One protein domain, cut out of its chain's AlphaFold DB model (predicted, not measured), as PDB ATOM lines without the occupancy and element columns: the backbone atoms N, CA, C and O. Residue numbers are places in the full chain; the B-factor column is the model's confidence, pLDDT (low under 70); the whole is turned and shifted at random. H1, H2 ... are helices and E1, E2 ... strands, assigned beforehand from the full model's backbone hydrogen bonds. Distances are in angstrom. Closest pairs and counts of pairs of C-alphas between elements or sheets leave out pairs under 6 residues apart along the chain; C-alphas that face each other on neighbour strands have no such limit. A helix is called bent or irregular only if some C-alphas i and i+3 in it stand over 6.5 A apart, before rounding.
ATOM      1  N   ASN A   2      13.324 -37.461 -53.873       79.88
ATOM      2  CA  ASN A   2      13.789 -37.003 -55.205       79.88
ATOM      3  C   ASN A   2      12.655 -36.564 -56.148       79.88
ATOM      4  O   ASN A   2      12.802 -35.606 -56.899       79.88
ATOM      5  N   THR A   3      11.491 -37.213 -56.074       87.88
ATOM      6  CA  THR A   3      10.295 -36.800 -56.822       87.88
ATOM      7  C   THR A   3       9.780 -35.416 -56.409       87.88
ATOM      8  O   THR A   3       9.331 -34.668 -57.266       87.88
ATOM      9  N   LEU A   4       9.862 -35.051 -55.125       92.50
ATOM     10  CA  LEU A   4       9.423 -33.740 -54.629       92.50
ATOM     11  C   LEU A   4      10.375 -32.624 -55.051       92.50
ATOM     12  O   LEU A   4       9.914 -31.556 -55.437       92.50
ATOM     13  N   VAL A   5      11.682 -32.902 -55.049       92.12
ATOM     14  CA  VAL A   5      12.700 -31.979 -55.573       92.12
ATOM     15  C   VAL A   5      12.453 -31.721 -57.060       92.12
ATOM     16  O   VAL A   5      12.363 -30.573 -57.479       92.12
ATOM     17  N   LYS A   6      12.213 -32.776 -57.853       91.31
ATOM     18  CA  LYS A   6      11.873 -32.653 -59.284       91.31
ATOM     19  C   LYS A   6      10.575 -31.885 -59.544       91.31
ATOM     20  O   LYS A   6      10.465 -31.220 -60.566       91.31
ATOM     21  N   LYS A   7       9.593 -31.990 -58.644       92.94
ATOM     22  CA  LYS A   7       8.340 -31.218 -58.701       92.94
ATOM     23  C   LYS A   7       8.497 -29.776 -58.192       92.94
ATOM     24  O   LYS A   7       7.556 -29.002 -58.299       92.94
ATOM     25  N   GLY A   8       9.658 -29.415 -57.640       93.69
ATOM     26  CA  GLY A   8       9.931 -28.084 -57.095       93.69
ATOM     27  C   GLY A   8       9.318 -27.817 -55.719       93.69
ATOM     28  O   GLY A   8       9.385 -26.683 -55.255       93.69
ATOM     29  N   TYR A   9       8.753 -28.834 -55.060       95.12
ATOM     30  CA  TYR A   9       8.107 -28.687 -53.749       95.12
ATOM     31  C   TYR A   9       9.077 -28.740 -52.575       95.12
ATOM     32  O   TYR A   9       8.744 -28.310 -51.474       95.12
ATOM     33  N   LEU A  10      10.273 -29.280 -52.793       94.88
ATOM     34  CA  LEU A  10      11.261 -29.491 -51.749       94.88
ATOM     35  C   LEU A  10      12.628 -29.000 -52.206       94.88
ATOM     36  O   LEU A  10      13.135 -29.443 -53.234       94.88
ATOM     37  N   VAL A  11      13.236 -28.142 -51.394       95.31
ATOM     38  CA  VAL A  11      14.571 -27.584 -51.635       95.31
ATOM     39  C   VAL A  11      15.599 -28.157 -50.664       95.31
ATOM     40  O   VAL A  11      16.733 -28.415 -51.049       95.31
ATOM     41  N   VAL A  12      15.223 -28.383 -49.404       93.44
ATOM     42  CA  VAL A  12      16.104 -28.988 -48.389       93.44
ATOM     43  C   VAL A  12      15.313 -29.998 -47.575       93.44
ATOM     44  O   VAL A  12      14.216 -29.691 -47.125       93.44
ATOM     45  N   ALA A  13      15.893 -31.174 -47.344       92.44
ATOM     46  CA  ALA A  13      15.459 -32.120 -46.319       92.44
ATOM     47  C   ALA A  13      16.698 -32.670 -45.609       92.44
ATOM     48  O   ALA A  13      17.396 -33.528 -46.150       92.44
ATOM     49  N   SER A  14      16.995 -32.169 -44.412       89.69
ATOM     50  CA  SER A  14      18.221 -32.523 -43.689       89.69
ATOM     51  C   SER A  14      17.950 -32.863 -42.223       89.69
ATOM     52  O   SER A  14      17.003 -32.342 -41.628       89.69
ATOM     53  N   PRO A  15      18.746 -33.764 -41.616       93.12
ATOM     54  CA  PRO A  15      18.699 -33.976 -40.178       93.12
ATOM     55  C   PRO A  15      19.211 -32.733 -39.442       93.12
ATOM     56  O   PRO A  15      20.159 -32.086 -39.881       93.12
ATOM     57  N   ILE A  16      18.614 -32.440 -38.291       94.25
ATOM     58  CA  ILE A  16      19.094 -31.406 -37.368       94.25
ATOM     59  C   ILE A  16      19.757 -32.064 -36.154       94.25
ATOM     60  O   ILE A  16      19.361 -33.147 -35.714       94.25
ATOM     61  N   GLY A  17      20.797 -31.416 -35.627       94.44
ATOM     62  CA  GLY A  17      21.465 -31.839 -34.399       94.44
ATOM     63  C   GLY A  17      20.584 -31.683 -33.157       94.44
ATOM     64  O   GLY A  17      19.456 -31.189 -33.218       94.44
ATOM     65  N   LYS A  18      21.122 -32.091 -32.000       94.94
ATOM     66  CA  LYS A  18      20.449 -31.906 -30.705       94.94
ATOM     67  C   LYS A  18      20.105 -30.429 -30.497       94.94
ATOM     68  O   LYS A  18      20.947 -29.562 -30.696       94.94
ATOM     69  N   ASN A  19      18.873 -30.183 -30.079       94.88
ATOM     70  CA  ASN A  19      18.325 -28.866 -29.787       94.88
ATOM     71  C   ASN A  19      17.332 -28.988 -28.622       94.88
ATOM     72  O   ASN A  19      16.892 -30.089 -28.282       94.88
ATOM     73  N   ASP A  20      16.995 -27.857 -28.019       96.75
ATOM     74  CA  ASP A  20      16.045 -27.722 -26.911       96.75
ATOM     75  C   ASP A  20      14.605 -28.097 -27.304       96.75
ATOM     76  O   ASP A  20      13.833 -28.554 -26.464       96.75
ATOM     77  N   LYS A  21      14.255 -27.968 -28.588       92.56
ATOM     78  CA  LYS A  21      12.928 -28.286 -29.142       92.56
ATOM     79  C   LYS A  21      12.752 -29.739 -29.580       92.56
ATOM     80  O   LYS A  21      11.697 -30.116 -30.075       92.56
ATOM     81  N   SER A  22      13.770 -30.584 -29.403       92.25
ATOM     82  CA  SER A  22      13.773 -31.984 -29.848       92.25
ATOM     83  C   SER A  22      13.516 -32.209 -31.346       92.25
ATOM     84  O   SER A  22      13.311 -33.362 -31.752       92.25
ATOM     85  N   TYR A  23      13.601 -31.171 -32.187       93.81
ATOM     86  CA  TYR A  23      13.452 -31.312 -33.634       93.81
ATOM     87  C   TYR A  23      14.496 -32.272 -34.190       93.81
ATOM     88  O   TYR A  23      15.603 -32.402 -33.663       93.81
ATOM     89  N   ARG A  24      14.126 -32.971 -35.262       92.81
ATOM     90  CA  ARG A  24      14.961 -34.019 -35.868       92.81
ATOM     91  C   ARG A  24      15.300 -33.764 -37.326       92.81
ATOM     92  O   ARG A  24      16.304 -34.289 -37.802       92.81
ATOM     93  N   ARG A  25      14.493 -32.969 -38.020       93.31
ATOM     94  CA  ARG A  25      14.678 -32.629 -39.427       93.31
ATOM     95  C   ARG A  25      14.247 -31.197 -39.688       93.31
ATOM     96  O   ARG A  25      13.362 -30.697 -39.004       93.31
ATOM     97  N   ILE A  26      14.870 -30.591 -40.689       94.88
ATOM     98  CA  ILE A  26      14.425 -29.344 -41.301       94.88
ATOM     99  C   ILE A  26      13.987 -29.661 -42.725       94.88
ATOM    100  O   ILE A  26      14.679 -30.387 -43.448       94.88
ATOM    101  N   PHE A  27      12.859 -29.077 -43.114       95.25
ATOM    102  CA  PHE A  27      12.377 -29.067 -44.485       95.25
ATOM    103  C   PHE A  27      12.276 -27.623 -44.964       95.25
ATOM    104  O   PHE A  27      11.711 -26.782 -44.269       95.25
ATOM    105  N   ILE A  28      12.817 -27.343 -46.146       95.75
ATOM    106  CA  ILE A  28      12.528 -26.105 -46.876       95.75
ATOM    107  C   ILE A  28      11.647 -26.494 -48.048       95.75
ATOM    108  O   ILE A  28      12.111 -27.148 -48.988       95.75
ATOM    109  N   LEU A  29      10.375 -26.120 -47.947       95.69
ATOM    110  CA  LEU A  29       9.374 -26.335 -48.979       95.69
ATOM    111  C   LEU A  29       9.273 -25.097 -49.871       95.69
ATOM    112  O   LEU A  29       9.554 -23.984 -49.429       95.69
ATOM    113  N   ASN A  30       8.900 -25.300 -51.128       95.06
ATOM    114  CA  ASN A  30       8.763 -24.230 -52.112       95.06
ATOM    115  C   ASN A  30       7.531 -24.458 -52.997       95.06
ATOM    116  O   ASN A  30       7.048 -25.582 -53.093       95.06
ATOM    117  N   ASN A  31       7.041 -23.406 -53.659       92.06
ATOM    118  CA  ASN A  31       5.896 -23.462 -54.579       92.06
ATOM    119  C   ASN A  31       4.607 -24.030 -53.950       92.06
ATOM    120  O   ASN A  31       3.876 -24.767 -54.612       92.06
ATOM    121  N   LEU A  32       4.342 -23.690 -52.686       93.81
ATOM    122  CA  LEU A  32       3.114 -24.044 -51.969       93.81
ATOM    123  C   LEU A  32       2.369 -22.768 -51.583       93.81
ATOM    124  O   LEU A  32       2.986 -21.791 -51.154       93.81
ATOM    125  N   SER A  33       1.053 -22.781 -51.743       91.19
ATOM    126  CA  SER A  33       0.178 -21.634 -51.482       91.19
ATOM    127  C   SER A  33      -0.449 -21.685 -50.091       91.19
ATOM    128  O   SER A  33      -0.863 -20.648 -49.572       91.19
ATOM    129  N   THR A  34      -0.532 -22.872 -49.479       94.25
ATOM    130  CA  THR A  34      -1.217 -23.082 -48.195       94.25
ATOM    131  C   THR A  34      -0.432 -23.991 -47.249       94.25
ATOM    132  O   THR A  34       0.474 -24.727 -47.644       94.25
ATOM    133  N   ILE A  35      -0.798 -23.939 -45.965       94.69
ATOM    134  CA  ILE A  35      -0.262 -24.842 -44.936       94.69
ATOM    135  C   ILE A  35      -0.726 -26.284 -45.186       94.69
ATOM    136  O   ILE A  35       0.057 -27.207 -44.976       94.69
ATOM    137  N   ASP A  36      -1.945 -26.483 -45.693       95.12
ATOM    138  CA  ASP A  36      -2.480 -27.817 -45.991       95.12
ATOM    139  C   ASP A  36      -1.656 -28.521 -47.080       95.12
ATOM    140  O   ASP A  36      -1.268 -29.676 -46.916       95.12
ATOM    141  N   GLU A  37      -1.275 -27.802 -48.142       95.12
ATOM    142  CA  GLU A  37      -0.375 -28.329 -49.176       95.12
ATOM    143  C   GLU A  37       0.996 -28.710 -48.590       95.12
ATOM    144  O   GLU A  37       1.576 -29.738 -48.947       95.12
ATOM    145  N   ALA A  38       1.519 -27.914 -47.651       96.00
ATOM    146  CA  ALA A  38       2.756 -28.243 -46.944       96.00
ATOM    147  C   ALA A  38       2.607 -29.509 -46.098       96.00
ATOM    148  O   ALA A  38       3.496 -30.365 -46.111       96.00
ATOM    149  N   GLN A  39       1.481 -29.665 -45.408       94.88
ATOM    150  CA  GLN A  39       1.188 -30.850 -44.618       94.88
ATOM    151  C   GLN A  39       1.097 -32.099 -45.501       94.88
ATOM    152  O   GLN A  39       1.705 -33.112 -45.155       94.88
ATOM    153  N   GLU A  40       0.431 -32.023 -46.654       94.50
ATOM    154  CA  GLU A  40       0.366 -33.115 -47.635       94.50
ATOM    155  C   GLU A  40       1.750 -33.505 -48.163       94.50
ATOM    156  O   GLU A  40       2.094 -34.688 -48.212       94.50
ATOM    157  N   VAL A  41       2.593 -32.527 -48.507       95.12
ATOM    158  CA  VAL A  41       3.971 -32.794 -48.947       95.12
ATOM    159  C   VAL A  41       4.773 -33.495 -47.845       95.12
ATOM    160  O   VAL A  41       5.540 -34.426 -48.126       95.12
ATOM    161  N   LEU A  42       4.582 -33.096 -46.587       95.06
ATOM    162  CA  LEU A  42       5.258 -33.684 -45.432       95.06
ATOM    163  C   LEU A  42       4.769 -35.100 -45.093       95.06
ATOM    164  O   LEU A  42       5.563 -35.871 -44.556       95.06
ATOM    165  N   GLN A  43       3.550 -35.495 -45.485       94.19
ATOM    166  CA  GLN A  43       3.089 -36.893 -45.371       94.19
ATOM    167  C   GLN A  43       3.943 -37.874 -46.187       94.19
ATOM    168  O   GLN A  43       3.874 -39.076 -45.976       94.19
ATOM    169  N   SER A  44       4.796 -37.394 -47.097       91.56
ATOM    170  CA  SER A  44       5.774 -38.256 -47.773       91.56
ATOM    171  C   SER A  44       6.925 -38.738 -46.875       91.56
ATOM    172  O   SER A  44       7.692 -39.612 -47.294       91.56
ATOM    173  N   ASP A  45       7.100 -38.164 -45.677       90.81
ATOM    174  CA  ASP A  45       8.034 -38.665 -44.667       90.81
ATOM    175  C   ASP A  45       7.355 -39.784 -43.855       90.81
ATOM    176  O   ASP A  45       6.377 -39.509 -43.157       90.81
ATOM    177  N   PRO A  46       7.890 -41.022 -43.850       92.12
ATOM    178  CA  PRO A  46       7.281 -42.135 -43.124       92.12
ATOM    179  C   PRO A  46       7.094 -41.876 -41.625       92.12
ATOM    180  O   PRO A  46       6.187 -42.435 -41.017       92.12
ATOM    181  N   ALA A  47       7.935 -41.053 -40.993       92.44
ATOM    182  CA  ALA A  47       7.770 -40.728 -39.579       92.44
ATOM    183  C   ALA A  47       6.570 -39.802 -39.334       92.44
ATOM    184  O   ALA A  47       5.987 -39.856 -38.255       92.44
ATOM    185  N   ILE A  48       6.215 -38.967 -40.312       93.56
ATOM    186  CA  ILE A  48       5.047 -38.082 -40.248       93.56
ATOM    187  C   ILE A  48       3.789 -38.867 -40.626       93.56
ATOM    188  O   ILE A  48       2.817 -38.838 -39.877       93.56
ATOM    189  N   GLU A  49       3.845 -39.655 -41.706       95.25
ATOM    190  CA  GLU A  49       2.745 -40.520 -42.163       95.25
ATOM    191  C   GLU A  49       2.270 -41.484 -41.067       95.25
ATOM    192  O   GLU A  49       1.077 -41.621 -40.803       95.25
ATOM    193  N   ASN A  50       3.219 -42.114 -40.366       96.06
ATOM    194  CA  ASN A  50       2.928 -43.042 -39.272       96.06
ATOM    195  C   ASN A  50       2.708 -42.341 -37.919       96.06
ATOM    196  O   ASN A  50       2.730 -43.007 -36.885       96.06
ATOM    197  N   GLN A  51       2.541 -41.012 -37.901       93.62
ATOM    198  CA  GLN A  51       2.266 -40.211 -36.696       93.62
ATOM    199  C   GLN A  51       3.314 -40.384 -35.583       93.62
ATOM    200  O   GLN A  51       3.052 -40.166 -34.402       93.62
ATOM    201  N   LEU A  52       4.540 -40.761 -35.953       93.12
ATOM    202  CA  LEU A  52       5.670 -40.866 -35.031       93.12
ATOM    203  C   LEU A  52       6.272 -39.487 -34.731       93.12
ATOM    204  O   LEU A  52       7.016 -39.330 -33.760       93.12
ATOM    205  N   ARG A  53       6.012 -38.503 -35.601       91.44
ATOM    206  CA  ARG A  53       6.454 -37.113 -35.486       91.44
ATOM    207  C   ARG A  53       5.404 -36.174 -36.050       91.44
ATOM    208  O   ARG A  53       4.854 -36.425 -37.115       91.44
ATOM    209  N   GLU A  54       5.233 -35.053 -35.374       93.12
ATOM    210  CA  GLU A  54       4.399 -33.952 -35.832       93.12
ATOM    211  C   GLU A  54       5.299 -32.810 -36.331       93.12
ATOM    212  O   GLU A  54       6.233 -32.418 -35.619       93.12
ATOM    213  N   PRO A  55       5.107 -32.318 -37.567       94.56
ATOM    214  CA  PRO A  55       5.866 -31.188 -38.074       94.56
ATOM    215  C   PRO A  55       5.314 -29.865 -37.539       94.56
ATOM    216  O   PRO A  55       4.111 -29.632 -37.538       94.56
ATOM    217  N   GLU A  56       6.210 -28.952 -37.183       95.69
ATOM    218  CA  GLU A  56       5.864 -27.543 -37.018       95.69
ATOM    219  C   GLU A  56       6.059 -26.823 -38.357       95.69
ATOM    220  O   GLU A  56       7.144 -26.876 -38.942       95.69
ATOM    221  N   ILE A  57       5.003 -26.178 -38.855       96.38
ATOM    222  CA  ILE A  57       5.001 -25.508 -40.159       96.38
ATOM    223  C   ILE A  57       5.011 -23.999 -39.937       96.38
ATOM    224  O   ILE A  57       4.076 -23.434 -39.372       96.38
ATOM    225  N   LEU A  58       6.067 -23.343 -40.416       95.25
ATOM    226  CA  LEU A  58       6.243 -21.900 -40.315       95.25
ATOM    227  C   LEU A  58       6.313 -21.289 -41.720       95.25
ATOM    228  O   LEU A  58       7.171 -21.699 -42.508       95.25
ATOM    229  N   PRO A  59       5.469 -20.292 -42.044       94.31
ATOM    230  CA  PRO A  59       5.660 -19.481 -43.236       94.31
ATOM    231  C   PRO A  59       7.028 -18.802 -43.180       94.31
ATOM    232  O   PRO A  59       7.348 -18.096 -42.221       94.31
ATOM    233  N   TRP A  60       7.844 -19.018 -44.207       94.06
ATOM    234  CA  TRP A  60       9.195 -18.478 -44.265       94.06
ATOM    235  C   TRP A  60       9.429 -17.714 -45.563       94.06
ATOM    236  O   TRP A  60       9.374 -18.270 -46.656       94.06
ATOM    237  N   TYR A  61       9.739 -16.426 -45.433       90.88
ATOM    238  CA  TYR A  61      10.013 -15.520 -46.548       90.88
ATOM    239  C   TYR A  61      11.511 -15.524 -46.890       90.88
ATOM    240  O   TYR A  61      12.206 -14.517 -46.758       90.88
ATOM    241  N   GLY A  62      12.020 -16.706 -47.244       89.12
ATOM    242  CA  GLY A  62      13.408 -16.920 -47.652       89.12
ATOM    243  C   GLY A  62      13.713 -16.421 -49.068       89.12
ATOM    244  O   GLY A  62      12.848 -15.920 -49.784       89.12
ATOM    245  N   SER A  63      14.968 -16.572 -49.495       94.25
ATOM    246  CA  SER A  63      15.383 -16.189 -50.850       94.25
ATOM    247  C   SER A  63      14.738 -17.086 -51.911       94.25
ATOM    248  O   SER A  63      14.866 -18.309 -51.857       94.25
ATOM    249  N   ALA A  64      14.145 -16.475 -52.940       90.31
ATOM    250  CA  ALA A  64      13.642 -17.189 -54.115       90.31
ATOM    251  C   ALA A  64      14.751 -17.913 -54.905       90.31
ATOM    252  O   ALA A  64      14.455 -18.791 -55.704       90.31
ATOM    253  N   ALA A  65      16.024 -17.577 -54.665       94.62
ATOM    254  CA  ALA A  65      17.170 -18.220 -55.305       94.62
ATOM    255  C   ALA A  65      17.577 -19.554 -54.653       94.62
ATOM    256  O   ALA A  65      18.509 -20.200 -55.120       94.62
ATOM    257  N   LEU A  66      16.929 -19.987 -53.563       93.56
ATOM    258  CA  LEU A  66      17.286 -21.245 -52.895       93.56
ATOM    259  C   LEU A  66      17.221 -22.478 -53.816       93.56
ATOM    260  O   LEU A  66      18.123 -23.298 -53.727       93.56
ATOM    261  N   PRO A  67      16.246 -22.653 -54.721       94.06
ATOM    262  CA  PRO A  67      16.259 -23.799 -55.633       94.06
ATOM    263  C   PRO A  67      17.460 -23.809 -56.596       94.06
ATOM    264  O   PRO A  67      17.863 -24.879 -57.046       94.06
ATOM    265  N   GLU A  68      18.073 -22.653 -56.872       93.88
ATOM    266  CA  GLU A  68      19.158 -22.517 -57.855       93.88
ATOM    267  C   GLU A  68      20.444 -23.241 -57.447       93.88
ATOM    268  O   GLU A  68      21.272 -23.532 -58.305       93.88
ATOM    269  N   TYR A  69      20.642 -23.575 -56.162       92.25
ATOM    270  CA  TYR A  69      21.819 -24.356 -55.765       92.25
ATOM    271  C   TYR A  69      21.674 -25.852 -56.099       92.25
ATOM    272  O   TYR A  69      22.688 -26.549 -56.175       92.25
ATOM    273  N   LEU A  70      20.452 -26.364 -56.309       92.38
ATOM    274  CA  LEU A  70      20.188 -27.799 -56.487       92.38
ATOM    275  C   LEU A  70      20.971 -28.424 -57.659       92.38
ATOM    276  O   LEU A  70      21.613 -29.452 -57.430       92.38
ATOM    277  N   PRO A  71      21.032 -27.815 -58.866       92.12
ATOM    278  CA  PRO A  71      21.826 -28.358 -59.971       92.12
ATOM    279  C   PRO A  71      23.312 -28.480 -59.629       92.12
ATOM    280  O   PRO A  71      23.976 -29.418 -60.060       92.12
ATOM    281  N   PHE A  72      23.844 -27.549 -58.835       92.12
ATOM    282  CA  PHE A  72      25.239 -27.584 -58.398       92.12
ATOM    283  C   PHE A  72      25.449 -28.607 -57.282       92.12
ATOM    284  O   PHE A  72      26.462 -29.304 -57.275       92.12
ATOM    285  N   SER A  73      24.488 -28.744 -56.365       89.12
ATOM    286  CA  SER A  73      24.519 -29.760 -55.311       89.12
ATOM    287  C   SER A  73      24.637 -31.163 -55.898       89.12
ATOM    288  O   SER A  73      25.446 -31.956 -55.420       89.12
ATOM    289  N   ASP A  74      23.889 -31.448 -56.966       86.88
ATOM    290  CA  ASP A  74      23.906 -32.743 -57.651       86.88
ATOM    291  C   ASP A  74      25.266 -33.083 -58.282       86.88
ATOM    292  O   ASP A  74      25.611 -34.259 -58.412       86.88
ATOM    293  N   LEU A  75      26.078 -32.078 -58.622       89.88
ATOM    294  CA  LEU A  75      27.407 -32.265 -59.214       89.88
ATOM    295  C   LEU A  75      28.521 -32.468 -58.173       89.88
ATOM    296  O   LEU A  75      29.568 -33.021 -58.504       89.88
ATOM    297  N   ILE A  76      28.328 -32.007 -56.932       88.62
ATOM    298  CA  ILE A  76      29.411 -31.842 -55.936       88.62
ATOM    299  C   ILE A  76      29.391 -32.946 -54.854       88.62
ATOM    300  O   ILE A  76      30.184 -32.942 -53.908       88.62
TER     301      ILE A  76
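Overview. This is residues 2 to 76 of the 81 residues of an uncharacterized protein of Bacteroidia bacterium (UniProt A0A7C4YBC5). What is the main picture? A two-stranded hairpin of E1 and E2 is in the middle, with short helices placed loosely around it: H1 near the start of E1, H2 towards the E2 side, H4 towards the E1 side and H3 farther off. The long link of residues 50 to 65 arches from H3 to H4, and residues 71 to 76 stick out. What are the figures? The 75 printed residues hold, in order, H1 E1 E2 H2 H3 H4, a mixed class with an antiparallel sheet E1 - E2; the whole is compact, radius of gyration of the C-alphas 12.9 A, spans 32 by 28 by 24 A.

Along the chain. Where are the strands? E1 is residues 10 to 15, 14.5 A long, from C-alpha 10 at (11.261, -29.491, -51.749); E2 is residues 25 to 29, 12.6 A. Where are the helices? H1 is residues 2 to 6, H2 35 to 42, 10.4 A, and H3 46 to 49. H4 is residues 66 to 75, 16.2 A, ending at C-alpha 75 (27.407, -32.265, -59.214).

Arrangement. How do the strands pair? E1 and E2 form an antiparallel hairpin at 174 degrees, with N 11 and O 28 2.8 A apart, within hydrogen-bond range. What comes near them? The closest C-alphas are Val 11 and Pro 67 for E1 and H4, 5.8 A, Leu 29 and Ala 38 for E2 and H2, 7.2 A, and Leu 4 and Leu 10 for H1 and E1, 5.5 A. H2 and H3 are close but not clearly touching, closest C-alphas Leu 42 and Ile 48, 6.8 A; H2 and H4 are apart. How are the helix backbones? Every O i to N i+4 pair is within hydrogen-bond range in H1 and H2; H3 is too short for one. H4 has 2 of 6, with 4 of 7 O i to N i+3 pairs, and is only just irregular, C-alphas 68 and 71 being 6.8 A apart.

Size, cuts and confidence. How large is it? The C-alphas farthest apart, of Gln 51 and Leu 75, are 34.7 A apart. Is anything cut, long or uncertain? The printed part has no cut, the link H3 to H4 is long with 16 residues, and no printed residue is under 70 in pLDDT.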